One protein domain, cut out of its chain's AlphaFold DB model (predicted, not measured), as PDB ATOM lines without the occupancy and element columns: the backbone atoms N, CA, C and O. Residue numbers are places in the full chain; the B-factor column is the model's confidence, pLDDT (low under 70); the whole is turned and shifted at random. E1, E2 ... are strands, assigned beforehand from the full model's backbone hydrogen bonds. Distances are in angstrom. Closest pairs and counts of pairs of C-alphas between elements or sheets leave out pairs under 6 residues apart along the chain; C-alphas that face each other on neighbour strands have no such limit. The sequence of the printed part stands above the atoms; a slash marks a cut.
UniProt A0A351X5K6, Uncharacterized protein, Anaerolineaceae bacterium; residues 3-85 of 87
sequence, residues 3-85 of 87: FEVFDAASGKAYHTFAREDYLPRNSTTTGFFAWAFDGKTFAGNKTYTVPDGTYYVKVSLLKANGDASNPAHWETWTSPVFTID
ATOM      1  N   PHE A   3       0.540  29.982   7.597       96.88
ATOM      2  CA  PHE A   3       0.783  29.523   8.961       96.88
ATOM      3  C   PHE A   3      -0.318  28.567   9.390       96.88
ATOM      4  O   PHE A   3      -1.442  29.000   9.635       96.88
ATOM      5  N   GLU A   4      -0.011  27.277   9.457       97.69
ATOM      6  CA  GLU A   4      -0.963  26.227   9.815       97.69
ATOM      7  C   GLU A   4      -0.737  25.728  11.234       97.69
ATOM      8  O   GLU A   4       0.398  25.432  11.600       97.69
ATOM      9  N   VAL A   5      -1.817  25.589  12.001       98.00
ATOM     10  CA  VAL A   5      -1.778  25.053  13.366       98.00
ATOM     11  C   VAL A   5      -2.058  23.557  13.330       98.00
ATOM     12  O   VAL A   5      -2.998  23.118  12.663       98.00
ATOM     13  N   PHE A   6      -1.277  22.782  14.074       98.19
ATOM     14  CA  PHE A   6      -1.458  21.344  14.235       98.19
ATOM     15  C   PHE A   6      -1.479  20.977  15.710       98.19
ATOM     16  O   PHE A   6      -0.675  21.484  16.489       98.19
ATOM     17  N   ASP A   7      -2.388  20.082  16.079       97.50
ATOM     18  CA  ASP A   7      -2.381  19.440  17.390       97.50
ATOM     19  C   ASP A   7      -1.150  18.539  17.527       97.50
ATOM     20  O   ASP A   7      -0.872  17.717  16.652       97.50
ATOM     21  N   ALA A   8      -0.399  18.707  18.615       97.00
ATOM     22  CA  ALA A   8       0.889  18.046  18.795       97.00
ATOM     23  C   ALA A   8       0.759  16.541  19.076       97.00
ATOM     24  O   ALA A   8       1.680  15.790  18.764       97.00
ATOM     25  N   ALA A   9      -0.364  16.097  19.647       95.00
ATOM     26  CA  ALA A   9      -0.580  14.694  19.992       95.00
ATOM     27  C   ALA A   9      -1.125  13.880  18.808       95.00
ATOM     28  O   ALA A   9      -0.668  12.772  18.541       95.00
ATOM     29  N   SER A  10      -2.109  14.429  18.096       96.06
ATOM     30  CA  SER A  10      -2.845  13.742  17.028       96.06
ATOM     31  C   SER A  10      -2.377  14.099  15.616       96.06
ATOM     32  O   SER A  10      -2.754  13.420  14.663       96.06
ATOM     33  N   GLY A  11      -1.610  15.182  15.444       95.31
ATOM     34  CA  GLY A  11      -1.248  15.713  14.126       95.31
ATOM     35  C   GLY A  11      -2.428  16.326  13.364       95.31
ATOM     36  O   GLY A  11      -2.314  16.632  12.175       95.31
ATOM     37  N   LYS A  12      -3.584  16.507  14.016       96.25
ATOM     38  CA  LYS A  12      -4.774  17.097  13.401       96.25
ATOM     39  C   LYS A  12      -4.508  18.550  13.009       96.25
ATOM     40  O   LYS A  12      -4.136  19.366  13.849       96.25
ATOM     41  N   ALA A  13      -4.780  18.889  11.750       96.19
ATOM     42  CA  ALA A  13      -4.711  20.262  11.263       96.19
ATOM     43  C   ALA A  13      -5.910  21.093  11.756       96.19
ATOM     44  O   ALA A  13      -7.064  20.695  11.594       96.19
ATOM     45  N   TYR A  14      -5.627  22.280  12.287       96.25
ATOM     46  CA  TYR A  14      -6.598  23.275  12.748       96.25
ATOM     47  C   TYR A  14      -6.722  24.465  11.790       96.25
ATOM     48  O   TYR A  14      -7.189  25.522  12.186       96.25
ATOM     49  N   HIS A  15      -6.364  24.299  10.515       96.81
ATOM     50  CA  HIS A  15      -6.360  25.365   9.501       96.81
ATOM     51  C   HIS A  15      -5.308  26.453   9.771       96.81
ATOM     52  O   HIS A  15      -4.311  26.213  10.455       96.81
ATOM     53  N   THR A  16      -5.480  27.628   9.161       96.88
ATOM     54  CA  THR A  16      -4.485  28.703   9.181       96.88
ATOM     55  C   THR A  16      -4.880  29.839  10.096       96.88
ATOM     56  O   THR A  16      -6.023  30.269  10.020       96.88
ATOM     57  N   PHE A  17      -3.959  30.396  10.878       96.75
ATOM     58  CA  PHE A  17      -4.235  31.637  11.621       96.75
ATOM     59  C   PHE A  17      -3.760  32.894  10.885       96.75
ATOM     60  O   PHE A  17      -4.280  33.978  11.117       96.75
ATOM     61  N   ALA A  18      -2.804  32.751   9.964       94.62
ATOM     62  CA  ALA A  18      -2.315  33.842   9.135       94.62
ATOM     63  C   ALA A  18      -1.963  33.349   7.726       94.62
ATOM     64  O   ALA A  18      -1.551  32.199   7.513       94.62
ATOM     65  N   ARG A  19      -2.115  34.248   6.755       92.56
ATOM     66  CA  ARG A  19      -1.709  34.060   5.365       92.56
ATOM     67  C   ARG A  19      -1.237  35.398   4.813       92.56
ATOM     68  O   ARG A  19      -1.945  36.385   4.935       92.56
ATOM     69  N   GLU A  20      -0.082  35.385   4.164       90.25
ATOM     70  CA  GLU A  20       0.470  36.545   3.464       90.25
ATOM     71  C   GLU A  20       0.704  36.181   2.007       90.25
ATOM     72  O   GLU A  20       1.492  35.278   1.722       90.25
ATOM     73  N   ASP A  21       0.051  36.864   1.076       87.12
ATOM     74  CA  ASP A  21       0.304  36.629  -0.350       87.12
ATOM     75  C   ASP A  21       1.575  37.352  -0.820       87.12
ATOM     76  O   ASP A  21       2.305  36.832  -1.662       87.12
ATOM     77  N   TYR A  22       1.905  38.486  -0.195       84.81
ATOM     78  CA  TYR A  22       3.109  39.264  -0.477       84.81
ATOM     79  C   TYR A  22       3.873  39.537   0.809       84.81
ATOM     80  O   TYR A  22       3.335  40.126   1.743       84.81
ATOM     81  N   LEU A  23       5.143  39.128   0.852       83.38
ATOM     82  CA  LEU A  23       5.989  39.431   1.997       83.38
ATOM     83  C   LEU A  23       6.628  40.816   1.861       83.38
ATOM     84  O   LEU A  23       7.201  41.121   0.807       83.38
ATOM     85  N   PRO A  24       6.587  41.640   2.920       78.75
ATOM     86  CA  PRO A  24       7.349  42.877   2.965       78.75
ATOM     87  C   PRO A  24       8.855  42.593   2.902       78.75
ATOM     88  O   PRO A  24       9.351  41.581   3.402       78.75
ATOM     89  N   ARG A  25       9.604  43.513   2.289       80.81
ATOM     90  CA  ARG A  25      11.070  43.479   2.308       80.81
ATOM     91  C   ARG A  25      11.565  44.082   3.615       80.81
ATOM     92  O   ARG A  25      11.046  45.103   4.058       80.81
ATOM     93  N   ASN A  26      12.571  43.459   4.214       79.00
ATOM     94  CA  ASN A  26      13.237  44.031   5.373       79.00
ATOM     95  C   ASN A  26      14.231  45.109   4.912       79.00
ATOM     96  O   ASN A  26      15.019  44.862   3.998       79.00
ATOM     97  N   SER A  27      14.185  46.286   5.533       80.44
ATOM     98  CA  SER A  27      15.062  47.422   5.206       80.44
ATOM     99  C   SER A  27      16.230  47.576   6.185       80.44
ATOM    100  O   SER A  27      17.063  48.460   5.999       80.44
ATOM    101  N   THR A  28      16.307  46.743   7.232       85.12
ATOM    102  CA  THR A  28      17.380  46.774   8.235       85.12
ATOM    103  C   THR A  28      17.867  45.365   8.576       85.12
ATOM    104  O   THR A  28      17.113  44.396   8.513       85.12
ATOM    105  N   THR A  29      19.134  45.230   8.975       83.69
ATOM    106  CA  THR A  29      19.739  43.925   9.310       83.69
ATOM    107  C   THR A  29      19.107  43.263  10.541       83.69
ATOM    108  O   THR A  29      19.143  42.044  10.663       83.69
ATOM    109  N   THR A  30      18.523  44.045  11.455       89.00
ATOM    110  CA  THR A  30      17.924  43.555  12.712       89.00
ATOM    111  C   THR A  30      16.395  43.564  12.708       89.00
ATOM    112  O   THR A  30      15.783  43.278  13.736       89.00
ATOM    113  N   GLY A  31      15.757  43.928  11.592       84.00
ATOM    114  CA  GLY A  31      14.302  43.911  11.488       84.00
ATOM    115  C   GLY A  31      13.752  42.486  11.557       84.00
ATOM    116  O   GLY A  31      14.387  41.543  11.084       84.00
ATOM    117  N   PHE A  32      12.556  42.330  12.112       87.38
ATOM    118  CA  PHE A  32      11.812  41.077  12.087       87.38
ATOM    119  C   PHE A  32      10.336  41.358  11.811       87.38
ATOM    120  O   PHE A  32       9.849  42.468  12.030       87.38
ATOM    121  N   PHE A  33       9.627  40.336  11.341       87.44
ATOM    122  CA  PHE A  33       8.175  40.350  11.211       87.44
ATOM    123  C   PHE A  33       7.586  39.398  12.246       87.44
ATOM    124  O   PHE A  33       8.110  38.303  12.456       87.44
ATOM    125  N   ALA A  34       6.513  39.829  12.901       89.62
ATOM    126  CA  ALA A  34       5.802  39.037  13.889       89.62
ATOM    127  C   ALA A  34       4.368  38.808  13.430       89.62
ATOM    128  O   ALA A  34       3.675  39.743  13.034       89.62
ATOM    129  N   TRP A  35       3.923  37.561  13.541       91.56
ATOM    130  CA  TRP A  35       2.533  37.179  13.349       91.56
ATOM    131  C   TRP A  35       2.001  36.693  14.687       91.56
ATOM    132  O   TRP A  35       2.484  35.701  15.230       91.56
ATOM    133  N   ALA A  36       1.039  37.431  15.235       92.38
ATOM    134  CA  ALA A  36       0.400  37.072  16.488       92.38
ATOM    135  C   ALA A  36      -0.627  35.962  16.252       92.38
ATOM    136  O   ALA A  36      -1.382  35.998  15.280       92.38
ATOM    137  N   PHE A  37      -0.666  34.996  17.165       93.69
ATOM    138  CA  PHE A  37      -1.679  33.954  17.192       93.69
ATOM    139  C   PHE A  37      -2.517  34.105  18.461       93.69
ATOM    140  O   PHE A  37      -1.983  34.072  19.566       93.69
ATOM    141  N   ASP A  38      -3.825  34.282  18.296       91.69
ATOM    142  CA  ASP A  38      -4.795  34.541  19.370       91.69
ATOM    143  C   ASP A  38      -5.640  33.301  19.728       91.69
ATOM    144  O   ASP A  38      -6.642  33.389  20.441       91.69
ATOM    145  N   GLY A  39      -5.268  32.129  19.207       94.62
ATOM    146  CA  GLY A  39      -6.040  30.901  19.367       94.62
ATOM    147  C   GLY A  39      -7.204  30.761  18.383       94.62
ATOM    148  O   GLY A  39      -8.027  29.861  18.569       94.62
ATOM    149  N   LYS A  40      -7.300  31.608  17.346       96.12
ATOM    150  CA  LYS A  40      -8.277  31.460  16.259       96.12
ATOM    151  C   LYS A  40      -7.617  31.106  14.936       96.12
ATOM    152  O   LYS A  40      -6.528  31.564  14.601       96.12
ATOM    153  N   THR A  41      -8.306  30.287  14.159       97.25
ATOM    154  CA  THR A  41      -7.891  29.881  12.816       97.25
ATOM    155  C   THR A  41      -9.029  30.062  11.821       97.25
ATOM    156  O   THR A  41     -10.190  30.235  12.189       97.25
ATOM    157  N   PHE A  42      -8.698  30.035  10.536       96.38
ATOM    158  CA  PHE A  42      -9.592  30.379   9.443       96.38
ATOM    159  C   PHE A  42      -9.529  29.322   8.343       96.38
ATOM    160  O   PHE A  42      -8.449  28.847   7.981       96.38
ATOM    161  N   ALA A  43     -10.690  28.995   7.776       94.25
ATOM    162  CA  ALA A  43     -10.810  28.223   6.544       94.25
ATOM    163  C   ALA A  43     -11.930  28.810   5.677       94.25
ATOM    164  O   ALA A  43     -13.110  28.768   6.036       94.25
ATOM    165  N   GLY A  44     -11.554  29.387   4.532       90.50
ATOM    166  CA  GLY A  44     -12.473  30.190   3.727       90.50
ATOM    167  C   GLY A  44     -13.030  31.356   4.546       90.50
ATOM    168  O   GLY A  44     -12.272  32.082   5.180       90.50
ATOM    169  N   ASN A  45     -14.357  31.487   4.584       93.12
ATOM    170  CA  ASN A  45     -15.046  32.555   5.319       93.12
ATOM    171  C   ASN A  45     -15.422  32.161   6.760       93.12
ATOM    172  O   ASN A  45     -16.220  32.849   7.394       93.12
ATOM    173  N   LYS A  46     -14.921  31.025   7.263       96.38
ATOM    174  CA  LYS A  46     -15.230  30.527   8.607       96.38
ATOM    175  C   LYS A  46     -14.042  30.700   9.541       96.38
ATOM    176  O   LYS A  46     -12.910  30.386   9.172       96.38
ATOM    177  N   THR A  47     -14.350  31.122  10.762       96.81
ATOM    178  CA  THR A  47     -13.408  31.242  11.875       96.81
ATOM    179  C   THR A  47     -13.660  30.123  12.877       96.81
ATOM    180  O   THR A  47     -14.811  29.802  13.179       96.81
ATOM    181  N   TYR A  48     -12.587  29.555  13.409       96.06
ATOM    182  CA  TYR A  48     -12.591  28.458  14.365       96.06
ATOM    183  C   TYR A  48     -11.799  28.868  15.599       96.06
ATOM    184  O   TYR A  48     -10.730  29.462  15.484       96.06
ATOM    185  N   THR A  49     -12.311  28.529  16.778       96.56
ATOM    186  CA  THR A  49     -11.555  28.653  18.026       96.56
ATOM    187  C   THR A  49     -10.812  27.348  18.265       96.56
ATOM    188  O   THR A  49     -11.432  26.286  18.336       96.56
ATOM    189  N   VAL A  50      -9.487  27.420  18.374       95.56
ATOM    190  CA  VAL A  50      -8.651  26.273  18.739       95.56
ATOM    191  C   VAL A  50      -8.868  25.994  20.229       95.56
ATOM    192  O   VAL A  50      -8.712  26.931  21.015       95.56
ATOM    193  N   PRO A  51      -9.276  24.777  20.630       95.44
ATOM    194  CA  PRO A  51      -9.484  24.429  22.033       95.44
ATOM    195  C   PRO A  51      -8.163  24.433  22.811       95.44
ATOM    196  O   PRO A  51      -7.092  24.630  22.239       95.44
ATOM    197  N   ASP A  52      -8.251  24.251  24.122       96.38
ATOM    198  CA  ASP A  52      -7.065  24.154  24.966       96.38
ATOM    199  C   ASP A  52      -6.325  22.842  24.687       96.38
ATOM    200  O   ASP A  52      -6.937  21.802  24.415       96.38
ATOM    201  N   GLY A  53      -4.997  22.907  24.701       95.94
ATOM    202  CA  GLY A  53      -4.148  21.802  24.277       95.94
ATOM    203  C   GLY A  53      -2.751  22.239  23.849       95.94
ATOM    204  O   GLY A  53      -2.372  23.406  23.964       95.94
ATOM    205  N   THR A  54      -1.974  21.283  23.343       97.50
ATOM    206  CA  THR A  54      -0.598  21.504  22.883       97.50
ATOM    207  C   THR A  54      -0.535  21.447  21.365       97.50
ATOM    208  O   THR A  54      -1.017  20.501  20.743       97.50
ATOM    209  N   TYR A  55       0.099  22.447  20.766       97.88
ATOM    210  CA  TYR A  55       0.107  22.675  19.330       97.88
ATOM    211  C   TYR A  55       1.509  23.009  18.825       97.88
ATOM    212  O   TYR A  55       2.386  23.418  19.584       97.88
ATOM    213  N   TYR A  56       1.709  22.873  17.520       97.75
ATOM    214  CA  TYR A  56       2.824  23.482  16.801       97.75
ATOM    215  C   TYR A  56       2.312  24.162  15.533       97.75
ATOM    216  O   TYR A  56       1.227  23.860  15.027       97.75
ATOM    217  N   VAL A  57       3.106  25.088  15.002       97.94
ATOM    218  CA  VAL A  57       2.810  25.782  13.750       97.94
ATOM    219  C   VAL A  57       3.761  25.306  12.667       97.94
ATOM    220  O   VAL A  57       4.978  25.315  12.848       97.94
ATOM    221  N   LYS A  58       3.210  24.943  11.509       97.81
ATOM    222  CA  LYS A  58       3.976  24.778  10.274       97.81
ATOM    223  C   LYS A  58       3.838  26.040   9.436       97.81
ATOM    224  O   LYS A  58       2.747  26.382   8.974       97.81
ATOM    225  N   VAL A  59       4.956  26.710   9.208       96.44
ATOM    226  CA  VAL A  59       5.058  27.830   8.278       96.44
ATOM    227  C   VAL A  59       5.478  27.281   6.928       96.44
ATOM    228  O   VAL A  59       6.470  26.565   6.840       96.44
ATOM    229  N   SER A  60       4.724  27.605   5.880       96.06
ATOM    230  CA  SER A  60       5.052  27.241   4.499       96.06
ATOM    231  C   SER A  60       5.158  28.497   3.638       96.06
ATOM    232  O   SER A  60       4.235  29.318   3.584       96.06
ATOM    233  N   LEU A  61       6.280  28.652   2.948       94.56
ATOM    234  CA  LEU A  61       6.572  29.777   2.070       94.56
ATOM    235  C   LEU A  61       6.851  29.279   0.656       94.56
ATOM    236  O   LEU A  61       7.737  28.460   0.445       94.56
ATOM    237  N   LEU A  62       6.113  29.801  -0.319       94.75
ATOM    238  CA  LEU A  62       6.412  29.580  -1.726       94.75
ATOM    239  C   LEU A  62       7.587  30.477  -2.114       94.75
ATOM    240  O   LEU A  62       7.547  31.685  -1.858       94.75
ATOM    241  N   LYS A  63       8.628  29.896  -2.714       91.94
ATOM    242  CA  LYS A  63       9.753  30.659  -3.269       91.94
ATOM    243  C   LYS A  63       9.244  31.685  -4.291       91.94
ATOM    244  O   LYS A  63       8.213  31.481  -4.931       91.94
ATOM    245  N   ALA A  64       9.975  32.786  -4.462       90.12
ATOM    246  CA  ALA A  64       9.618  33.802  -5.450       90.12
ATOM    247  C   ALA A  64       9.503  33.175  -6.854       90.12
ATOM    248  O   ALA A  64      10.410  32.463  -7.282       90.12
ATOM    249  N   ASN A  65       8.387  33.434  -7.545       90.38
ATOM    250  CA  ASN A  65       8.024  32.830  -8.838       90.38
ATOM    251  C   ASN A  65       7.943  31.287  -8.838       90.38
ATOM    252  O   ASN A  65       8.005  30.667  -9.898       90.38
ATOM    253  N   GLY A  66       7.812  30.659  -7.668       92.62
ATOM    254  CA  GLY A  66       7.617  29.220  -7.553       92.62
ATOM    255  C   GLY A  66       6.221  28.787  -8.002       92.62
ATOM    256  O   GLY A  66       5.231  29.477  -7.779       92.62
ATOM    257  N   ASP A  67       6.136  27.605  -8.600       94.81
ATOM    258  CA  ASP A  67       4.875  26.892  -8.831       94.81
ATOM    259  C   ASP A  67       4.340  26.278  -7.524       94.81
ATOM    260  O   ASP A  67       4.992  25.419  -6.928       94.81
ATOM    261  N   ALA A  68       3.144  26.697  -7.100       92.94
ATOM    262  CA  ALA A  68       2.484  26.219  -5.886       92.94
ATOM    263  C   ALA A  68       2.149  24.717  -5.915       92.94
ATOM    264  O   ALA A  68       2.033  24.109  -4.850       92.94
ATOM    265  N   SER A  69       2.009  24.122  -7.104       95.44
ATOM    266  CA  SER A  69       1.734  22.693  -7.281       95.44
ATOM    267  C   SER A  69       2.983  21.815  -7.152       95.44
ATOM    268  O   SER A  69       2.856  20.605  -6.973       95.44
ATOM    269  N   ASN A  70       4.182  22.411  -7.179       96.00
ATOM    270  CA  ASN A  70       5.448  21.705  -7.027       96.00
ATOM    271  C   ASN A  70       5.950  21.776  -5.568       96.00
ATOM    272  O   ASN A  70       6.392  22.839  -5.121       96.00
ATOM    273  N   PRO A  71       5.976  20.654  -4.823       94.19
ATOM    274  CA  PRO A  71       6.440  20.629  -3.435       94.19
ATOM    275  C   PRO A  71       7.874  21.142  -3.232       94.19
ATOM    276  O   PRO A  71       8.163  21.725  -2.191       94.19
ATOM    277  N   ALA A  72       8.765  20.989  -4.218       96.56
ATOM    278  CA  ALA A  72      10.155  21.450  -4.123       96.56
ATOM    279  C   ALA A  72      10.287  22.989  -4.113       96.56
ATOM    280  O   ALA A  72      11.308  23.546  -3.691       96.56
ATOM    281  N   HIS A  73       9.253  23.701  -4.565       97.00
ATOM    282  CA  HIS A  73       9.227  25.163  -4.564       97.00
ATOM    283  C   HIS A  73       8.795  25.760  -3.224       97.00
ATOM    284  O   HIS A  73       8.847  26.979  -3.054       97.00
ATOM    285  N   TRP A  74       8.428  24.927  -2.257       96.19
ATOM    286  CA  TRP A  74       8.085  25.365  -0.915       96.19
ATOM    287  C   TRP A  74       9.293  25.287   0.016       96.19
ATOM    288  O   TRP A  74      10.113  24.378  -0.067       96.19
ATOM    289  N   GLU A  75       9.406  26.271   0.896       95.69
ATOM    290  CA  GLU A  75      10.216  26.228   2.107       95.69
ATOM    291  C   GLU A  75       9.281  26.038   3.293       95.69
ATOM    292  O   GLU A  75       8.202  26.639   3.340       95.69
ATOM    293  N   THR A  76       9.678  25.210   4.257       96.50
ATOM    294  CA  THR A  76       8.861  24.971   5.447       96.50
ATOM    295  C   THR A  76       9.680  25.036   6.716       96.50
ATOM    296  O   THR A  76      10.782  24.502   6.773       96.50
ATOM    297  N   TRP A  77       9.093  25.616   7.754       96.38
ATOM    298  CA  TRP A  77       9.648  25.624   9.098       96.38
ATOM    299  C   TRP A  77       8.572  25.220  10.102       96.38
ATOM    300  O   TRP A  77       7.410  25.606   9.963       96.38
ATOM    301  N   THR A  78       8.965  24.447  11.108       97.56
ATOM    302  CA  THR A  78       8.083  24.004  12.188       97.56
ATOM    303  C   THR A  78       8.500  24.693  13.476       97.56
ATOM    304  O   THR A  78       9.673  24.647  13.851       97.56
ATOM    305  N   SER A  79       7.544  25.326  14.150       96.19
ATOM    306  CA  SER A  79       7.787  25.955  15.443       96.19
ATOM    307  C   SER A  79       8.063  24.917  16.533       96.19
ATOM    308  O   SER A  79       7.617  23.772  16.427       96.19
ATOM    309  N   PRO A  80       8.701  25.322  17.644       97.19
ATOM    310  CA  PRO A  80       8.565  24.599  18.902       97.19
ATOM    311  C   PRO A  80       7.088  24.417  19.277       97.19
ATOM    312  O   PRO A  80       6.223  25.190  18.844       97.19
ATOM    313  N   VAL A  81       6.810  23.403  20.094       97.44
ATOM    314  CA  VAL A  81       5.472  23.186  20.652       97.44
ATOM    315  C   VAL A  81       5.120  24.284  21.656       97.44
ATOM    316  O   VAL A  81       5.987  24.783  22.373       97.44
ATOM    317  N   PHE A  82       3.845  24.644  21.721       95.31
ATOM    318  CA  PHE A  82       3.299  25.597  22.682       95.31
ATOM    319  C   PHE A  82       1.920  25.142  23.161       95.31
ATOM    320  O   PHE A  82       1.246  24.355  22.494       95.31
ATOM    321  N   THR A  83       1.496  25.646  24.315       96.19
ATOM    322  CA  THR A  83       0.212  25.296  24.930       96.19
ATOM    323  C   THR A  83      -0.746  26.475  24.857       96.19
ATOM    324  O   THR A  83      -0.355  27.616  25.094       96.19
ATOM    325  N   ILE A  84      -2.000  26.182  24.529       93.44
ATOM    326  CA  ILE A  84      -3.130  27.084  24.720       93.44
ATOM    327  C   ILE A  84      -3.871  26.591  25.958       93.44
ATOM    328  O   ILE A  84      -4.274  25.430  26.001       93.44
ATOM    329  N   ASP A  85      -4.024  27.469  26.939       93.50
ATOM    330  CA  ASP A  85      -4.749  27.222  28.183       93.50
ATOM    331  C   ASP A  85      -5.557  28.481  28.502       93.50
ATOM    332  O   ASP A  85      -4.984  29.578  28.570       93.50
TER     333      ASP A  85
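What this domain is: This is residues 3 to 85 of the 87 residues of an uncharacterized protein of Anaerolineaceae bacterium (UniProt A0A351X5K6). A strongly twisted antiparallel sheet is built along one long strand, E5, with E1 and then E2 on one side of it and E6 and E7 beside its two ends on the other. A small hairpin, E3 and E4, packs on edge strand E2, and from the long loop after E2, residues 26 to 32 stick out. The printed part has 83 residues, with seven named strands, E1 to E7 in chain order, and no named helix. The class is all strand, meaning that the named elements are strands, though they hold 38 of the 83 residues, under half. The whole is only just loose, close to compact, with a radius of gyration of the C-alphas of 14.2 A and spans of 36 by 33 by 26 A.

Where its parts are: Begin with E5, residues 53 to 62: find C-alpha 53 at (-4.148, 21.802, 24.277), from where the strand runs 29.1 A to C-alpha 62 at (6.412, 29.580, -1.726). E1, residues 3 to 7, starts at C-alpha 3 at (0.783, 29.523, 8.961) and is 13.5 A long. E2, residues 13 to 19, measures 15.3 A, and E6, residues 74 to 78, 13.2 A. E3 is residues 40 to 43, 10.5 A, and E4 residues 46 to 49, 10.3 A. Last comes E7, residues 82 to 84, 6.9 A, ending at C-alpha 84 at (-3.130, 27.084, 24.720).

How they stand to each other: Look along E5, where the pairing is staggered. E1 lies on one side, antiparallel at 149 degrees, with N 4 and O 58 2.9 A apart, within hydrogen-bond range. On the other side, E6 lies beside residues 57 to 62 and makes a hairpin with E5, antiparallel at 158 degrees, with N 59 and O 77 at 2.8 A. On that same side E7 lies beside residues 53 to 55, antiparallel at 120 degrees, with N 55 and O 82 at 2.8 A. E1 and E2 form a hairpin, antiparallel at 158 degrees, with N 14 and O 5 at 2.8 A. Next find Phe 17 of E2 and Thr 41 of E3, whose C-alphas are the closest of the two strands, 4.2 A apart. The hairpin E3 and E4 is antiparallel at 150 degrees, with N 48 and O 41 at 2.8 A. E2 and E4 are near each other; E3 and E5 are apart.

The domain as a whole: The two C-alphas farthest apart are those of Ser 10 and Ser 27, 39.9 A. The printed part has no cut. The links E2 to E3, with 20 residues, and E5 to E6, with 11, are long; the other four are tight. Residues 26 to 32 stand free. The mean pLDDT of the printed part of this predicted model is 93.5, and no printed residue is under 70.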